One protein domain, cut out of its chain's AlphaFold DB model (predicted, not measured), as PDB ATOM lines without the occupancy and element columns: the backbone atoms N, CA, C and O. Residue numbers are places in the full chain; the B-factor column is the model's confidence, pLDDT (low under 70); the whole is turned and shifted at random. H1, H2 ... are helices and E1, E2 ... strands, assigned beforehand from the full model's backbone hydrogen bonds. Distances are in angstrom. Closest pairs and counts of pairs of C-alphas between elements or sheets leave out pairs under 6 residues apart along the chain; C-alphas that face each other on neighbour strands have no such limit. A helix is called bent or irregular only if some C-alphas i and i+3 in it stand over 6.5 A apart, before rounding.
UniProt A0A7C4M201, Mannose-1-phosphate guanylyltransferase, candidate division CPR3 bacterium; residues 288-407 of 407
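AT A GLANCE: This is residues 288 to 407 of the 407 residues of the protein "Mannose-1-phosphate guanylyltransferase" of candidate division CPR3 bacterium (UniProt A0A7C4M201). The chain is wound in stacked turns between two sheets face to face, a six-stranded wall E1 E3 E5 E6 E9 E7 and a five-stranded wall E2 E4 E11 E10 E8. The turns run E1 to E2 and E3 to E4; after the hairpin of E5 and E6 the chain crosses by H2 and H3 to the other edge, winds E7 to E8 and E9 to E10, and ends with E11 beside E4. H2 covers part of the six-stranded sheet on the side away from the other sheet. The printed part has 120 residues, with three named helices and eleven named strands, in the order H1, E1 to E6, H2, H3, E7 to E11; both sheets are mixed, and so is the class, helices and strands. The whole is compact, with a radius of gyration of the C-alphas of 13.1 A, and spans 38 by 28 by 28 A.

IN THESE COORDINATES: H1 is residues 288 to 291, from C-alpha 288 at (171.977, 213.897, 166.724). E1 is 301 to 303, E2 307 to 310, E3 316 to 319 and E4 325 to 329, 13.5 A long. E5, 334 to 339, is 16.5 A long, and E6, 342 to 347, is 17.0 A. H2 is 348 to 355, 14.0 A, and irregular: C-alphas 349 and 352 are 7.6 A apart. H3 is 358 to 362, E7 367 to 370, E8 376 to 379, E9 385 to 388 and E10 394 to 398. E11, 401 to 405, ends with C-alpha 405 at (158.076, 216.582, 187.021).

HOW THE PARTS SIT: In the larger sheet E5 and E6 are antiparallel, with N 337 and O 344 at 2.9 A; the other neighbours are parallel, for instance E3 and E5, with N 318 and O 336 at 2.8 A. H2 is on this sheet at a height of 6.9 A, only just over E9 with 3 C-alphas, slantwise at 42 degrees on the local plane; its closest C-alpha pair with E9 is Ser 350 and Ile 388, 7.0 A. E6, H2 H3 and E7 form a split strand-helix-strand unit, two strands running the same way with E9 between them, its crossover left-handed. H1 and H3 only graze the sheet. The second sheet makes a sandwich with the first, 10.4 A centre to centre where they face each other. In it E10 and E11, a hairpin, have N 403 and O 396 at 2.8 A; E4 and E11 are parallel, with N 404 and O 327 at 2.8 A. In H3 the O i to N i+4 pair is within hydrogen-bond range, H1 is too short for one, and H2 has 0 of 4, but 3 of 5 O i to N i+3 pairs.

THE WHOLE: The C-alphas farthest apart, Ser 297 and Lys 363, are 39.8 A apart. The printed part has no cut and no long link. Mean pLDDT of the printed part is 90.2, and no printed residue is under 70.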
ATOM      1  N   ALA A 288     171.745 213.515 168.114       87.94
ATOM      2  CA  ALA A 288     171.977 213.897 166.724       87.94
ATOM      3  C   ALA A 288     170.755 214.592 166.112       87.94
ATOM      4  O   ALA A 288     170.901 215.446 165.239       87.94
ATOM      5  N   LEU A 289     169.559 214.259 166.605       90.12
ATOM      6  CA  LEU A 289     168.304 214.753 166.063       90.12
ATOM      7  C   LEU A 289     168.069 216.244 166.311       90.12
ATOM      8  O   LEU A 289     167.263 216.854 165.613       90.12
ATOM      9  N   GLU A 290     168.817 216.858 167.230       90.50
ATOM     10  CA  GLU A 290     168.712 218.297 167.491       90.50
ATOM     11  C   GLU A 290     169.055 219.158 166.273       90.50
ATOM     12  O   GLU A 290     168.612 220.297 166.174       90.50
ATOM     13  N   ARG A 291     169.819 218.611 165.322       87.31
ATOM     14  CA  ARG A 291     170.209 219.303 164.089       87.31
ATOM     15  C   ARG A 291     169.072 219.446 163.074       87.31
ATOM     16  O   ARG A 291     169.223 220.201 162.115       87.31
ATOM     17  N   TYR A 292     167.968 218.720 163.253       87.25
ATOM     18  CA  TYR A 292     166.934 218.561 162.225       87.25
ATOM     19  C   TYR A 292     165.585 219.165 162.581       87.25
ATOM     20  O   TYR A 292     164.750 219.336 161.694       87.25
ATOM     21  N   PHE A 293     165.360 219.473 163.853       90.19
ATOM     22  CA  PHE A 293     164.070 219.938 164.340       90.19
ATOM     23  C   PHE A 293     164.132 221.391 164.801       90.19
ATOM     24  O   PHE A 293     165.186 221.909 165.169       90.19
ATOM     25  N   GLU A 294     162.978 222.049 164.762       91.12
ATOM     26  CA  GLU A 294     162.843 223.432 165.196       91.12
ATOM     27  C   GLU A 294     163.020 223.557 166.712       91.12
ATOM     28  O   GLU A 294     162.613 222.689 167.489       91.12
ATOM     29  N   VAL A 295     163.636 224.665 167.110       95.00
ATOM     30  CA  VAL A 295     163.968 224.984 168.496       95.00
ATOM     31  C   VAL A 295     163.030 226.088 168.985       95.00
ATOM     32  O   VAL A 295     162.896 227.119 168.326       95.00
ATOM     33  N   ASP A 296     162.397 225.890 170.141       94.75
ATOM     34  CA  ASP A 296     161.518 226.888 170.759       94.75
ATOM     35  C   ASP A 296     162.299 228.015 171.477       94.75
ATOM     36  O   ASP A 296     163.530 228.011 171.575       94.75
ATOM     37  N   SER A 297     161.582 228.995 172.041       95.69
ATOM     38  CA  SER A 297     162.185 230.127 172.765       95.69
ATOM     39  C   SER A 297     162.982 229.734 174.018       95.69
ATOM     40  O   SER A 297     163.848 230.489 174.459       95.69
ATOM     41  N   ASN A 298     162.710 228.563 174.597       95.56
ATOM     42  CA  ASN A 298     163.401 227.998 175.758       95.56
ATOM     43  C   ASN A 298     164.481 226.978 175.360       95.56
ATOM     44  O   ASN A 298     165.049 226.292 176.218       95.56
ATOM     45  N   LYS A 299     164.807 226.912 174.066       96.19
ATOM     46  CA  LYS A 299     165.752 225.975 173.460       96.19
ATOM     47  C   LYS A 299     165.314 224.509 173.504       96.19
ATOM     48  O   LYS A 299     166.163 223.633 173.360       96.19
ATOM     49  N   ASN A 300     164.033 224.226 173.722       97.00
ATOM     50  CA  ASN A 300     163.515 222.868 173.613       97.00
ATOM     51  C   ASN A 300     163.286 222.494 172.154       97.00
ATOM     52  O   ASN A 300     162.981 223.339 171.315       97.00
ATOM     53  N   ILE A 301     163.365 221.198 171.892       96.75
ATOM     54  CA  ILE A 301     162.960 220.574 170.643       96.75
ATOM     55  C   ILE A 301     161.838 219.608 170.978       96.75
ATOM     56  O   ILE A 301     162.018 218.703 171.794       96.75
ATOM     57  N   VAL A 302     160.681 219.807 170.355       94.56
ATOM     58  CA  VAL A 302     159.477 219.014 170.606       94.56
ATOM     59  C   VAL A 302     158.976 218.452 169.284       94.56
ATOM     60  O   VAL A 302     158.471 219.186 168.439       94.56
ATOM     61  N   LYS A 303     159.106 217.137 169.110       92.44
ATOM     62  CA  LYS A 303     158.556 216.401 167.971       92.44
ATOM     63  C   LYS A 303     157.412 215.523 168.459       92.44
ATOM     64  O   LYS A 303     157.650 214.595 169.224       92.44
ATOM     65  N   GLY A 304     156.196 215.796 167.997       88.56
ATOM     66  CA  GLY A 304     155.005 215.026 168.354       88.56
ATOM     67  C   GLY A 304     153.778 215.897 168.558       88.56
ATOM     68  O   GLY A 304     153.880 217.119 168.639       88.56
ATOM     69  N   LYS A 305     152.601 215.268 168.626       81.88
ATOM     70  CA  LYS A 305     151.320 215.986 168.756       81.88
ATOM     71  C   LYS A 305     150.762 215.974 170.178       81.88
ATOM     72  O   LYS A 305     150.030 216.889 170.540       81.88
ATOM     73  N   ASN A 306     151.120 214.981 170.991       87.06
ATOM     74  CA  ASN A 306     150.520 214.756 172.307       87.06
ATOM     75  C   ASN A 306     151.465 215.153 173.450       87.06
ATOM     76  O   ASN A 306     151.600 214.427 174.433       87.06
ATOM     77  N   ILE A 307     152.124 216.307 173.328       93.12
ATOM     78  CA  ILE A 307     153.126 216.777 174.291       93.12
ATOM     79  C   ILE A 307     152.692 218.115 174.887       93.12
ATOM     80  O   ILE A 307     152.378 219.061 174.165       93.12
ATOM     81  N   LYS A 308     152.734 218.212 176.216       94.69
ATOM     82  CA  LYS A 308     152.615 219.467 176.958       94.69
ATOM     83  C   LYS A 308     153.855 219.658 177.823       94.69
ATOM     84  O   LYS A 308     154.213 218.773 178.595       94.69
ATOM     85  N   ILE A 309     154.484 220.823 177.722       95.69
ATOM     86  CA  ILE A 309     155.623 221.192 178.566       95.69
ATOM     87  C   ILE A 309     155.334 222.464 179.354       95.69
ATOM     88  O   ILE A 309     154.666 223.365 178.850       95.69
ATOM     89  N   ASP A 310     155.826 222.524 180.588       96.19
ATOM     90  CA  ASP A 310     155.706 223.676 181.482       96.19
ATOM     91  C   ASP A 310     157.048 223.937 182.178       96.19
ATOM     92  O   ASP A 310     157.577 223.066 182.864       96.19
ATOM     93  N   ASN A 311     157.616 225.132 182.001       95.88
ATOM     94  CA  ASN A 311     158.910 225.515 182.579       95.88
ATOM     95  C   ASN A 311     160.048 224.496 182.308       95.88
ATOM     96  O   ASN A 311     160.813 224.152 183.204       95.88
ATOM     97  N   CYS A 312     160.149 224.001 181.071       96.81
ATOM     98  CA  CYS A 312     161.260 223.157 180.622       96.81
ATOM     99  C   CYS A 312     162.227 223.954 179.741       96.81
ATOM    100  O   CYS A 312     161.779 224.791 178.946       96.81
ATOM    101  N   LYS A 313     163.534 223.683 179.834       96.81
ATOM    102  CA  LYS A 313     164.558 224.344 179.004       96.81
ATOM    103  C   LYS A 313     165.532 223.350 178.393       96.81
ATOM    104  O   LYS A 313     165.978 222.409 179.044       96.81
ATOM    105  N   LYS A 314     165.956 223.612 177.153       96.69
ATOM    106  CA  LYS A 314     166.975 222.816 176.442       96.69
ATOM    107  C   LYS A 314     166.682 221.304 176.379       96.69
ATOM    108  O   LYS A 314     167.622 220.510 176.292       96.69
ATOM    109  N   CYS A 315     165.418 220.893 176.464       97.06
ATOM    110  CA  CYS A 315     165.024 219.488 176.408       97.06
ATOM    111  C   CYS A 315     164.835 219.007 174.964       97.06
ATOM    112  O   CYS A 315     164.379 219.765 174.110       97.06
ATOM    113  N   LEU A 316     165.130 217.732 174.712       97.12
ATOM    114  CA  LEU A 316     164.812 217.040 173.462       97.12
ATOM    115  C   LEU A 316     163.677 216.052 173.733       97.12
ATOM    116  O   LEU A 316     163.870 215.071 174.444       97.12
ATOM    117  N   ILE A 317     162.493 216.318 173.192       95.94
ATOM    118  CA  ILE A 317     161.277 215.547 173.454       95.94
ATOM    119  C   ILE A 317     160.769 214.963 172.146       95.94
ATOM    120  O   ILE A 317     160.367 215.692 171.239       95.94
ATOM    121  N   LEU A 318     160.804 213.639 172.059       94.31
ATOM    122  CA  LEU A 318     160.525 212.890 170.848       94.31
ATOM    123  C   LEU A 318     159.415 211.878 171.098       94.31
ATOM    124  O   LEU A 318     159.606 210.866 171.770       94.31
ATOM    125  N   ASP A 319     158.261 212.147 170.516       92.38
ATOM    126  CA  ASP A 319     157.106 211.272 170.539       92.38
ATOM    127  C   ASP A 319     156.964 210.572 169.177       92.38
ATOM    128  O   ASP A 319     156.658 211.186 168.152       92.38
ATOM    129  N   TYR A 320     157.229 209.266 169.191       90.25
ATOM    130  CA  TYR A 320     157.043 208.329 168.081       90.25
ATOM    131  C   TYR A 320     155.852 207.394 168.314       90.25
ATOM    132  O   TYR A 320     155.743 206.348 167.675       90.25
ATOM    133  N   ASN A 321     154.987 207.726 169.265       85.81
ATOM    134  CA  ASN A 321     153.838 206.924 169.634       85.81
ATOM    135  C   ASN A 321     152.539 207.628 169.195       85.81
ATOM    136  O   ASN A 321     152.540 208.787 168.780       85.81
ATOM    137  N   LYS A 322     151.414 206.912 169.224       80.56
ATOM    138  CA  LYS A 322     150.091 207.468 168.880       80.56
ATOM    139  C   LYS A 322     149.107 207.449 170.048       80.56
ATOM    140  O   LYS A 322     148.037 208.046 169.939       80.56
ATOM    141  N   LYS A 323     149.446 206.759 171.136       84.38
ATOM    142  CA  LYS A 323     148.537 206.411 172.232       84.38
ATOM    143  C   LYS A 323     148.726 207.279 173.477       84.38
ATOM    144  O   LYS A 323     147.750 207.763 174.041       84.38
ATOM    145  N   TYR A 324     149.965 207.460 173.903       87.19
ATOM    146  CA  TYR A 324     150.360 208.125 175.133       87.19
ATOM    147  C   TYR A 324     150.546 209.631 174.936       87.19
ATOM    148  O   TYR A 324     151.126 210.099 173.956       87.19
ATOM    149  N   ARG A 325     150.078 210.390 175.923       90.06
ATOM    150  CA  ARG A 325     150.290 211.823 176.087       90.06
ATOM    151  C   ARG A 325     151.391 212.063 177.108       90.06
ATOM    152  O   ARG A 325     151.385 211.446 178.168       90.06
ATOM    153  N   LEU A 326     152.281 213.007 176.822       92.75
ATOM    154  CA  LEU A 326     153.343 213.431 177.726       92.75
ATOM    155  C   LEU A 326     153.033 214.800 178.342       92.75
ATOM    156  O   LEU A 326     152.706 215.751 177.631       92.75
ATOM    157  N   GLU A 327     153.229 214.917 179.652       95.25
ATOM    158  CA  GLU A 327     153.294 216.185 180.375       95.25
ATOM    159  C   GLU A 327     154.627 216.277 181.128       95.25
ATOM    160  O   GLU A 327     154.868 215.502 182.050       95.25
ATOM    161  N   ALA A 328     155.494 217.219 180.749       95.44
ATOM    162  CA  ALA A 328     156.777 217.450 181.418       95.44
ATOM    163  C   ALA A 328     156.796 218.820 182.110       95.44
ATOM    164  O   ALA A 328     156.398 219.817 181.504       95.44
ATOM    165  N   LYS A 329     157.255 218.882 183.367       96.62
ATOM    166  CA  LYS A 329     157.269 220.121 184.157       96.62
ATOM    167  C   LYS A 329     158.560 220.342 184.950       96.62
ATOM    168  O   LYS A 329     158.974 219.453 185.688       96.62
ATOM    169  N   ASN A 330     159.120 221.554 184.882       96.25
ATOM    170  CA  ASN A 330     160.331 221.974 185.610       96.25
ATOM    171  C   ASN A 330     161.583 221.133 185.280       96.25
ATOM    172  O   ASN A 330     162.375 220.817 186.169       96.25
ATOM    173  N   ILE A 331     161.762 220.723 184.019       95.31
ATOM    174  CA  ILE A 331     162.880 219.851 183.621       95.31
ATOM    175  C   ILE A 331     163.772 220.546 182.599       95.31
ATOM    176  O   ILE A 331     163.306 220.991 181.552       95.31
ATOM    177  N   ASP A 332     165.071 220.557 182.883       95.62
ATOM    178  CA  ASP A 332     166.083 221.181 182.036       95.62
ATOM    179  C   ASP A 332     167.087 220.147 181.514       95.62
ATOM    180  O   ASP A 332     167.515 219.273 182.263       95.62
ATOM    181  N   GLU A 333     167.501 220.262 180.250       95.88
ATOM    182  CA  GLU A 333     168.585 219.473 179.630       95.88
ATOM    183  C   GLU A 333     168.363 217.944 179.613       95.88
ATOM    184  O   GLU A 333     169.317 217.164 179.667       95.88
ATOM    185  N   HIS A 334     167.107 217.495 179.492       96.44
ATOM    186  CA  HIS A 334     166.752 216.071 179.388       96.44
ATOM    187  C   HIS A 334     166.304 215.665 177.979       96.44
ATOM    188  O   HIS A 334     165.757 216.453 177.208       96.44
ATOM    189  N   LEU A 335     166.553 214.399 177.662       96.50
ATOM    190  CA  LEU A 335     166.014 213.648 176.545       96.50
ATOM    191  C   LEU A 335     164.802 212.844 177.023       96.50
ATOM    192  O   LEU A 335     164.882 212.119 178.014       96.50
ATOM    193  N   PHE A 336     163.723 212.920 176.254       95.44
ATOM    194  CA  PHE A 336     162.531 212.102 176.401       95.44
ATOM    195  C   PHE A 336     162.240 211.432 175.064       95.44
ATOM    196  O   PHE A 336     162.107 212.115 174.048       95.44
ATOM    197  N   VAL A 337     162.131 210.107 175.062       94.25
ATOM    198  CA  VAL A 337     161.730 209.336 173.882       94.25
ATOM    199  C   VAL A 337     160.564 208.448 174.259       94.25
ATOM    200  O   VAL A 337     160.697 207.599 175.135       94.25
ATOM    201  N   ILE A 338     159.437 208.632 173.586       92.06
ATOM    202  CA  ILE A 338     158.208 207.887 173.832       92.06
ATOM    203  C   ILE A 338     157.867 207.114 172.570       92.06
ATOM    204  O   ILE A 338     157.762 207.686 171.485       92.06
ATOM    205  N   THR A 339     157.725 205.804 172.707       90.31
ATOM    206  CA  THR A 339     157.387 204.890 171.615       90.31
ATOM    207  C   THR A 339     156.306 203.930 172.091       90.31
ATOM    208  O   THR A 339     155.997 203.866 173.279       90.31
ATOM    209  N   GLU A 340     155.748 203.136 171.181       85.75
ATOM    210  CA  GLU A 340     154.833 202.049 171.559       85.75
ATOM    211  C   GLU A 340     155.532 200.944 172.380       85.75
ATOM    212  O   GLU A 340     154.866 200.148 173.035       85.75
ATOM    213  N   ASN A 341     156.871 200.901 172.371       83.50
ATOM    214  CA  ASN A 341     157.671 199.865 173.032       83.50
ATOM    215  C   ASN A 341     158.269 200.315 174.370       83.50
ATOM    216  O   ASN A 341     158.836 199.496 175.092       83.50
ATOM    217  N   GLY A 342     158.195 201.605 174.699       89.06
ATOM    218  CA  GLY A 342     158.647 202.108 175.987       89.06
ATOM    219  C   GLY A 342     158.923 203.604 176.020       89.06
ATOM    220  O   GLY A 342     158.890 204.307 175.009       89.06
ATOM    221  N   VAL A 343     159.247 204.068 177.222       91.75
ATOM    222  CA  VAL A 343     159.668 205.438 177.519       91.75
ATOM    223  C   VAL A 343     161.138 205.426 177.916       91.75
ATOM    224  O   VAL A 343     161.526 204.664 178.794       91.75
ATOM    225  N   LEU A 344     161.948 206.288 177.308       94.06
ATOM    226  CA  LEU A 344     163.293 206.614 177.780       94.06
ATOM    227  C   LEU A 344     163.315 208.046 178.302       94.06
ATOM    228  O   LEU A 344     162.902 208.969 177.599       94.06
ATOM    229  N   VAL A 345     163.875 208.218 179.496       95.44
ATOM    230  CA  VAL A 345     164.188 209.523 180.078       95.44
ATOM    231  C   VAL A 345     165.630 209.524 180.555       95.44
ATOM    232  O   VAL A 345     166.049 208.621 181.277       95.44
ATOM    233  N   CYS A 346     166.405 210.527 180.154       95.44
ATOM    234  CA  CYS A 346     167.756 210.728 180.671       95.44
ATOM    235  C   CYS A 346     168.234 212.167 180.468       95.44
ATOM    236  O   CYS A 346     167.711 212.866 179.604       95.44
ATOM    237  N   PRO A 347     169.252 212.639 181.202       95.50
ATOM    238  CA  PRO A 347     169.990 213.832 180.813       95.50
ATOM    239  C   PRO A 347     170.559 213.682 179.398       95.50
ATOM    240  O   PRO A 347     171.032 212.609 179.013       95.50
ATOM    241  N   LYS A 348     170.594 214.776 178.631       94.19
ATOM    242  CA  LYS A 348     171.162 214.787 177.271       94.19
ATOM    243  C   LYS A 348     172.609 214.275 177.232       94.19
ATOM    244  O   LYS A 348     172.987 213.584 176.291       94.19
ATOM    245  N   SER A 349     173.395 214.548 178.276       93.06
ATOM    246  CA  SER A 349     174.773 214.055 178.440       93.06
ATOM    247  C   SER A 349     174.879 212.529 178.541       93.06
ATOM    248  O   SER A 349     175.915 211.961 178.202       93.06
ATOM    249  N   SER A 350     173.814 211.859 178.978       92.44
ATOM    250  CA  SER A 350     173.769 210.412 179.188       92.44
ATOM    251  C   SER A 350     173.117 209.663 178.021       92.44
ATOM    252  O   SER A 350     172.952 208.447 178.090       92.44
ATOM    253  N   SER A 351     172.781 210.328 176.906       89.19
ATOM    254  CA  SER A 351     172.056 209.695 175.790       89.19
ATOM    255  C   SER A 351     172.796 208.501 175.165       89.19
ATOM    256  O   SER A 351     172.165 207.582 174.649       89.19
ATOM    257  N   ILE A 352     174.135 208.481 175.221       87.38
ATOM    258  CA  ILE A 352     174.972 207.357 174.754       87.38
ATOM    259  C   ILE A 352     174.685 206.045 175.500       87.38
ATOM    260  O   ILE A 352     174.912 204.954 174.970       87.38
ATOM    261  N   ARG A 353     174.145 206.151 176.717       89.50
ATOM    262  CA  ARG A 353     173.791 205.033 177.592       89.50
ATOM    263  C   ARG A 353     172.431 204.420 177.267       89.50
ATOM    264  O   ARG A 353     172.081 203.404 177.847       89.50
ATOM    265  N   ALA A 354     171.686 204.936 176.284       87.75
ATOM    266  CA  ALA A 354     170.437 204.315 175.821       87.75
ATOM    267  C   ALA A 354     170.619 202.857 175.340       87.75
ATOM    268  O   ALA A 354     169.667 202.087 175.275       87.75
ATOM    269  N   LYS A 355     171.850 202.439 175.025       85.19
ATOM    270  CA  LYS A 355     172.180 201.033 174.746       85.19
ATOM    271  C   LYS A 355     172.078 200.126 175.985       85.19
ATOM    272  O   LYS A 355     171.833 198.933 175.826       85.19
ATOM    273  N   ASP A 356     172.254 200.676 177.186       87.88
ATOM    274  CA  ASP A 356     172.351 199.928 178.447       87.88
ATOM    275  C   ASP A 356     170.987 199.332 178.847       87.88
ATOM    276  O   ASP A 356     170.924 198.306 179.517       87.88
ATOM    277  N   ILE A 357     169.886 199.920 178.366       86.75
ATOM    278  CA  ILE A 357     168.510 199.502 178.690       86.75
ATOM    279  C   ILE A 357     167.957 198.431 177.734       86.75
ATOM    280  O   ILE A 357     166.897 197.860 177.980       86.75
ATOM    281  N   VAL A 358     168.662 198.136 176.636       84.50
ATOM    282  CA  VAL A 358     168.169 197.275 175.545       84.50
ATOM    283  C   VAL A 358     167.855 195.857 176.015       84.50
ATOM    284  O   VAL A 358     166.813 195.307 175.662       84.50
ATOM    285  N   GLU A 359     168.755 195.239 176.782       85.00
ATOM    286  CA  GLU A 359     168.570 193.851 177.227       85.00
ATOM    287  C   GLU A 359     167.477 193.720 178.288       85.00
ATOM    288  O   GLU A 359     166.794 192.700 178.349       85.00
ATOM    289  N   ASP A 360     167.269 194.761 179.084       87.50
ATOM    290  CA  ASP A 360     166.222 194.786 180.096       87.50
ATOM    291  C   ASP A 360     164.836 195.005 179.482       87.50
ATOM    292  O   ASP A 360     163.896 194.290 179.839       87.50
ATOM    293  N   LEU A 361     164.723 195.891 178.485       84.25
ATOM    294  CA  LEU A 361     163.487 196.070 177.720       84.25
ATOM    295  C   LEU A 361     163.070 194.777 177.006       84.25
ATOM    296  O   LEU A 361     161.907 194.392 177.051       84.25
ATOM    297  N   LYS A 362     164.024 194.040 176.423       80.00
ATOM    298  CA  LYS A 362     163.753 192.727 175.806       80.00
ATOM    299  C   LYS A 362     163.230 191.682 176.782       80.00
ATOM    300  O   LYS A 362     162.449 190.821 176.394       80.00
ATOM    301  N   LYS A 363     163.696 191.718 178.030       85.25
ATOM    302  CA  LYS A 363     163.218 190.818 179.088       85.25
ATOM    303  C   LYS A 363     161.827 191.208 179.592       85.25
ATOM    304  O   LYS A 363     161.334 190.576 180.520       85.25
ATOM    305  N   GLY A 364     161.217 192.249 179.021       83.25
ATOM    306  CA  GLY A 364     159.916 192.751 179.440       83.25
ATOM    307  C   GLY A 364     159.954 193.400 180.820       83.25
ATOM    308  O   GLY A 364     158.934 193.418 181.509       83.25
ATOM    309  N   LYS A 365     161.116 193.908 181.269       88.06
ATOM    310  CA  LYS A 365     161.166 194.669 182.521       88.06
ATOM    311  C   LYS A 365     160.337 195.939 182.355       88.06
ATOM    312  O   LYS A 365     160.634 196.764 181.497       88.06
ATOM    313  N   LYS A 366     159.313 196.091 183.197       87.31
ATOM    314  CA  LYS A 366     158.431 197.264 183.179       87.31
ATOM    315  C   LYS A 366     159.115 198.526 183.692       87.31
ATOM    316  O   LYS A 366     158.779 199.610 183.240       87.31
ATOM    317  N   GLU A 367     160.062 198.384 184.611       91.19
ATOM    318  CA  GLU A 367     160.803 199.494 185.202       91.19
ATOM    319  C   GLU A 367     162.304 199.208 185.139       91.19
ATOM    320  O   GLU A 367     162.769 198.146 185.565       91.19
ATOM    321  N   ILE A 368     163.054 200.143 184.555       91.81
ATOM    322  CA  ILE A 368     164.492 200.027 184.320       91.81
ATOM    323  C   ILE A 368     165.150 201.311 184.811       91.81
ATOM    324  O   ILE A 368     165.013 202.369 184.200       91.81
ATOM    325  N   LEU A 369     165.882 201.211 185.915       91.44
ATOM    326  CA  LEU A 369     166.599 202.326 186.518       91.44
ATOM    327  C   LEU A 369     168.099 202.096 186.385       91.44
ATOM    328  O   LEU A 369     168.636 201.120 186.907       91.44
ATOM    329  N   VAL A 370     168.776 203.016 185.707       92.25
ATOM    330  CA  VAL A 370     170.230 203.018 185.560       92.25
ATOM    331  C   VAL A 370     170.762 204.257 186.272       92.25
ATOM    332  O   VAL A 370     170.469 205.378 185.869       92.25
ATOM    333  N   ASP A 371     171.499 204.053 187.366       90.75
ATOM    334  CA  ASP A 371     172.126 205.119 188.167       90.75
ATOM    335  C   ASP A 371     171.175 206.248 188.619       90.75
ATOM    336  O   ASP A 371     171.566 207.405 188.782       90.75
ATOM    337  N   CYS A 372     169.904 205.916 188.856       87.69
ATOM    338  CA  CYS A 372     168.902 206.860 189.347       87.69
ATOM    339  C   CYS A 372     168.840 206.862 190.881       87.69
ATOM    340  O   CYS A 372     168.890 205.812 191.522       87.69
ATOM    341  N   LYS A 373     168.677 208.046 191.479       84.31
ATOM    342  CA  LYS A 373     168.436 208.241 192.916       84.31
ATOM    343  C   LYS A 373     167.229 209.139 193.136       84.31
ATOM    344  O   LYS A 373     167.029 210.106 192.403       84.31
ATOM    345  N   ASN A 374     166.475 208.866 194.202       84.31
ATOM    346  CA  ASN A 374     165.298 209.650 194.591       84.31
ATOM    347  C   ASN A 374     164.303 209.819 193.429       84.31
ATOM    348  O   ASN A 374     163.793 210.913 193.201       84.31
ATOM    349  N   ILE A 375     164.103 208.749 192.656       85.62
ATOM    350  CA  ILE A 375     163.111 208.695 191.586       85.62
ATOM    351  C   ILE A 375     161.850 208.019 192.122       85.62
ATOM    352  O   ILE A 375     161.938 207.006 192.815       85.62
ATOM    353  N   SER A 376     160.692 208.599 191.827       86.25
ATOM    354  CA  SER A 376     159.382 208.019 192.123       86.25
ATOM    355  C   SER A 376     158.746 207.607 190.803       86.25
ATOM    356  O   SER A 376     158.649 208.428 189.892       86.25
ATOM    357  N   ILE A 377     158.360 206.335 190.682       84.12
ATOM    358  CA  ILE A 377     157.654 205.810 189.514       84.12
ATOM    359  C   ILE A 377     156.349 205.168 189.973       84.12
ATOM    360  O   ILE A 377     156.344 204.185 190.712       84.12
ATOM    361  N   LYS A 378     155.230 205.706 189.488       85.81
ATOM    362  CA  LYS A 378     153.914 205.070 189.563       85.81
ATOM    363  C   LYS A 378     153.531 204.602 188.162       85.81
ATOM    364  O   LYS A 378     153.160 205.430 187.340       85.81
ATOM    365  N   ASN A 379     153.663 203.307 187.873       79.81
ATOM    366  CA  ASN A 379     153.355 202.738 186.557       79.81
ATOM    367  C   ASN A 379     152.171 201.765 186.633       79.81
ATOM    368  O   ASN A 379     152.327 200.616 187.041       79.81
ATOM    369  N   GLU A 380     150.992 202.232 186.223       81.94
ATOM    370  CA  GLU A 380     149.772 201.422 186.096       81.94
ATOM    371  C   GLU A 380     149.573 200.898 184.659       81.94
ATOM    372  O   GLU A 380     148.583 200.231 184.360       81.94
ATOM    373  N   THR A 381     150.525 201.164 183.758       74.75
ATOM    374  CA  THR A 381     150.470 200.765 182.347       74.75
ATOM    375  C   THR A 381     151.320 199.522 182.067       74.75
ATOM    376  O   THR A 381     152.168 199.104 182.859       74.75
ATOM    377  N   GLU A 382     151.122 198.905 180.901       78.94
ATOM    378  CA  GLU A 382     152.030 197.862 180.402       78.94
ATOM    379  C   GLU A 382     153.274 198.426 179.706       78.94
ATOM    380  O   GLU A 382     154.162 197.657 179.342       78.94
ATOM    381  N   LEU A 383     153.363 199.750 179.542       85.06
ATOM    382  CA  LEU A 383     154.464 200.395 178.845       85.06
ATOM    383  C   LEU A 383     155.734 200.369 179.715       85.06
ATOM    384  O   LEU A 383     155.721 200.898 180.834       85.06
ATOM    385  N   PRO A 384     156.847 199.794 179.224       89.19
ATOM    386  CA  PRO A 384     158.116 199.844 179.931       89.19
ATOM    387  C   PRO A 384     158.638 201.273 180.069       89.19
ATOM    388  O   PRO A 384     158.606 202.054 179.116       89.19
ATOM    389  N   ILE A 385     159.191 201.596 181.233       91.12
ATOM    390  CA  ILE A 385     159.871 202.860 181.499       91.12
ATOM    391  C   ILE A 385     161.340 202.617 181.827       91.12
ATOM    392  O   ILE A 385     161.686 201.783 182.665       91.12
ATOM    393  N   ALA A 386     162.203 203.370 181.157       92.75
ATOM    394  CA  ALA A 386     163.637 203.342 181.335       92.75
ATOM    395  C   ALA A 386     164.169 204.736 181.671       92.75
ATOM    396  O   ALA A 386     164.006 205.687 180.905       92.75
ATOM    397  N   CYS A 387     164.846 204.838 182.807       93.50
ATOM    398  CA  CYS A 387     165.439 206.068 183.304       93.50
ATOM    399  C   CYS A 387     166.944 205.883 183.475       93.50
ATOM    400  O   CYS A 387     167.390 204.880 184.035       93.50
ATOM    401  N   ILE A 388     167.727 206.849 183.000       94.12
ATOM    402  CA  ILE A 388     169.189 206.828 183.107       94.12
ATOM    403  C   ILE A 388     169.651 208.147 183.705       94.12
ATOM    404  O   ILE A 388     169.353 209.197 183.144       94.12
ATOM    405  N   ASP A 389     170.384 208.098 184.818       92.88
ATOM    406  CA  ASP A 389     170.898 209.280 185.527       92.88
ATOM    407  C   ASP A 389     169.795 210.306 185.900       92.88
ATOM    408  O   ASP A 389     170.042 211.505 186.059       92.88
ATOM    409  N   CYS A 390     168.552 209.840 186.051       89.19
ATOM    410  CA  CYS A 390     167.378 210.658 186.354       89.19
ATOM    411  C   CYS A 390     167.215 210.848 187.861       89.19
ATOM    412  O   CYS A 390     166.446 210.144 188.517       89.19
ATOM    413  N   ASN A 391     167.943 211.812 188.416       86.19
ATOM    414  CA  ASN A 391     167.865 212.117 189.841       86.19
ATOM    415  C   ASN A 391     166.732 213.105 190.157       86.19
ATOM    416  O   ASN A 391     166.591 214.134 189.486       86.19
ATOM    417  N   GLY A 392     165.957 212.802 191.205       86.19
ATOM    418  CA  GLY A 392     164.924 213.699 191.739       86.19
ATOM    419  C   GLY A 392     163.745 213.955 190.793       86.19
ATOM    420  O   GLY A 392     163.183 215.048 190.817       86.19
ATOM    421  N   LEU A 393     163.421 213.003 189.913       90.81
ATOM    422  CA  LEU A 393     162.231 213.074 189.062       90.81
ATOM    423  C   LEU A 393     161.077 212.282 189.690       90.81
ATOM    424  O   LEU A 393     161.276 211.180 190.198       90.81
ATOM    425  N   ASP A 394     159.871 212.831 189.603       91.12
ATOM    426  CA  ASP A 394     158.622 212.132 189.905       91.12
ATOM    427  C   ASP A 394     157.893 211.824 188.595       91.12
ATOM    428  O   ASP A 394     157.689 212.711 187.757       91.12
ATOM    429  N   MET A 395     157.553 210.552 188.405       90.50
ATOM    430  CA  MET A 395     157.035 210.004 187.159       90.50
ATOM    431  C   MET A 395     155.765 209.204 187.412       90.50
ATOM    432  O   MET A 395     155.751 208.240 188.175       90.50
ATOM    433  N   ILE A 396     154.697 209.582 186.720       89.06
ATOM    434  CA  ILE A 396     153.388 208.944 186.830       89.06
ATOM    435  C   ILE A 396     152.955 208.511 185.434       89.06
ATOM    436  O   ILE A 396     152.783 209.346 184.548       89.06
ATOM    437  N   LEU A 397     152.809 207.204 185.247       87.94
ATOM    438  CA  LEU A 397     152.307 206.555 184.047       87.94
ATOM    439  C   LEU A 397     150.961 205.925 184.411       87.94
ATOM    440  O   LEU A 397     150.906 204.860 185.026       87.94
ATOM    441  N   GLU A 398     149.883 206.613 184.052       87.19
ATOM    442  CA  GLU A 398     148.498 206.220 184.335       87.19
ATOM    443  C   GLU A 398     147.715 206.219 183.021       87.19
ATOM    444  O   GLU A 398     147.697 207.222 182.304       87.19
ATOM    445  N   ASP A 399     147.082 205.095 182.687       85.19
ATOM    446  CA  ASP A 399     146.372 204.879 181.422       85.19
ATOM    447  C   ASP A 399     147.212 205.233 180.176       85.19
ATOM    448  O   ASP A 399     148.112 204.500 179.768       85.19
ATOM    449  N   ASN A 400     146.904 206.375 179.560       87.31
ATOM    450  CA  ASN A 400     147.561 206.917 178.375       87.31
ATOM    451  C   ASN A 400     148.322 208.212 178.695       87.31
ATOM    452  O   ASN A 400     148.597 208.996 177.791       87.31
ATOM    453  N   LEU A 401     148.620 208.494 179.962       89.81
ATOM    454  CA  LEU A 401     149.251 209.732 180.398       89.81
ATOM    455  C   LEU A 401     150.575 209.456 181.104       89.81
ATOM    456  O   LEU A 401     150.630 208.738 182.096       89.81
ATOM    457  N   ILE A 402     151.628 210.098 180.611       91.75
ATOM    458  CA  ILE A 402     152.969 210.104 181.185       91.75
ATOM    459  C   ILE A 402     153.198 211.510 181.745       91.75
ATOM    460  O   ILE A 402     153.382 212.455 180.979       91.75
ATOM    461  N   ARG A 403     153.177 211.674 183.069       93.62
ATOM    462  CA  ARG A 403     153.583 212.920 183.734       93.62
ATOM    463  C   ARG A 403     154.980 212.770 184.303       93.62
ATOM    464  O   ARG A 403     155.253 211.804 185.004       93.62
ATOM    465  N   ILE A 404     155.837 213.745 184.037       93.44
ATOM    466  CA  ILE A 404     157.199 213.806 184.562       93.44
ATOM    467  C   ILE A 404     157.405 215.202 185.123       93.44
ATOM    468  O   ILE A 404     157.242 216.196 184.413       93.44
ATOM    469  N   LYS A 405     157.773 215.297 186.394       93.44
ATOM    470  CA  LYS A 405     158.076 216.582 187.021       93.44
ATOM    471  C   LYS A 405     159.317 216.497 187.892       93.44
ATOM    472  O   LYS A 405     159.661 215.436 188.410       93.44
ATOM    473  N   ARG A 406     159.956 217.644 188.074       91.00
ATOM    474  CA  ARG A 406     160.887 217.894 189.174       91.00
ATOM    475  C   ARG A 406     160.222 218.881 190.129       91.00
ATOM    476  O   ARG A 406     159.623 219.860 189.670       91.00
ATOM    477  N   GLU A 407     160.247 218.560 191.420       78.56
ATOM    478  CA  GLU A 407     159.706 219.444 192.462       78.56
ATOM    479  C   GLU A 407     160.482 220.754 192.578       78.56
ATOM    480  O   GLU A 407     161.724 220.731 192.393       78.56
TER     481      GLU A 407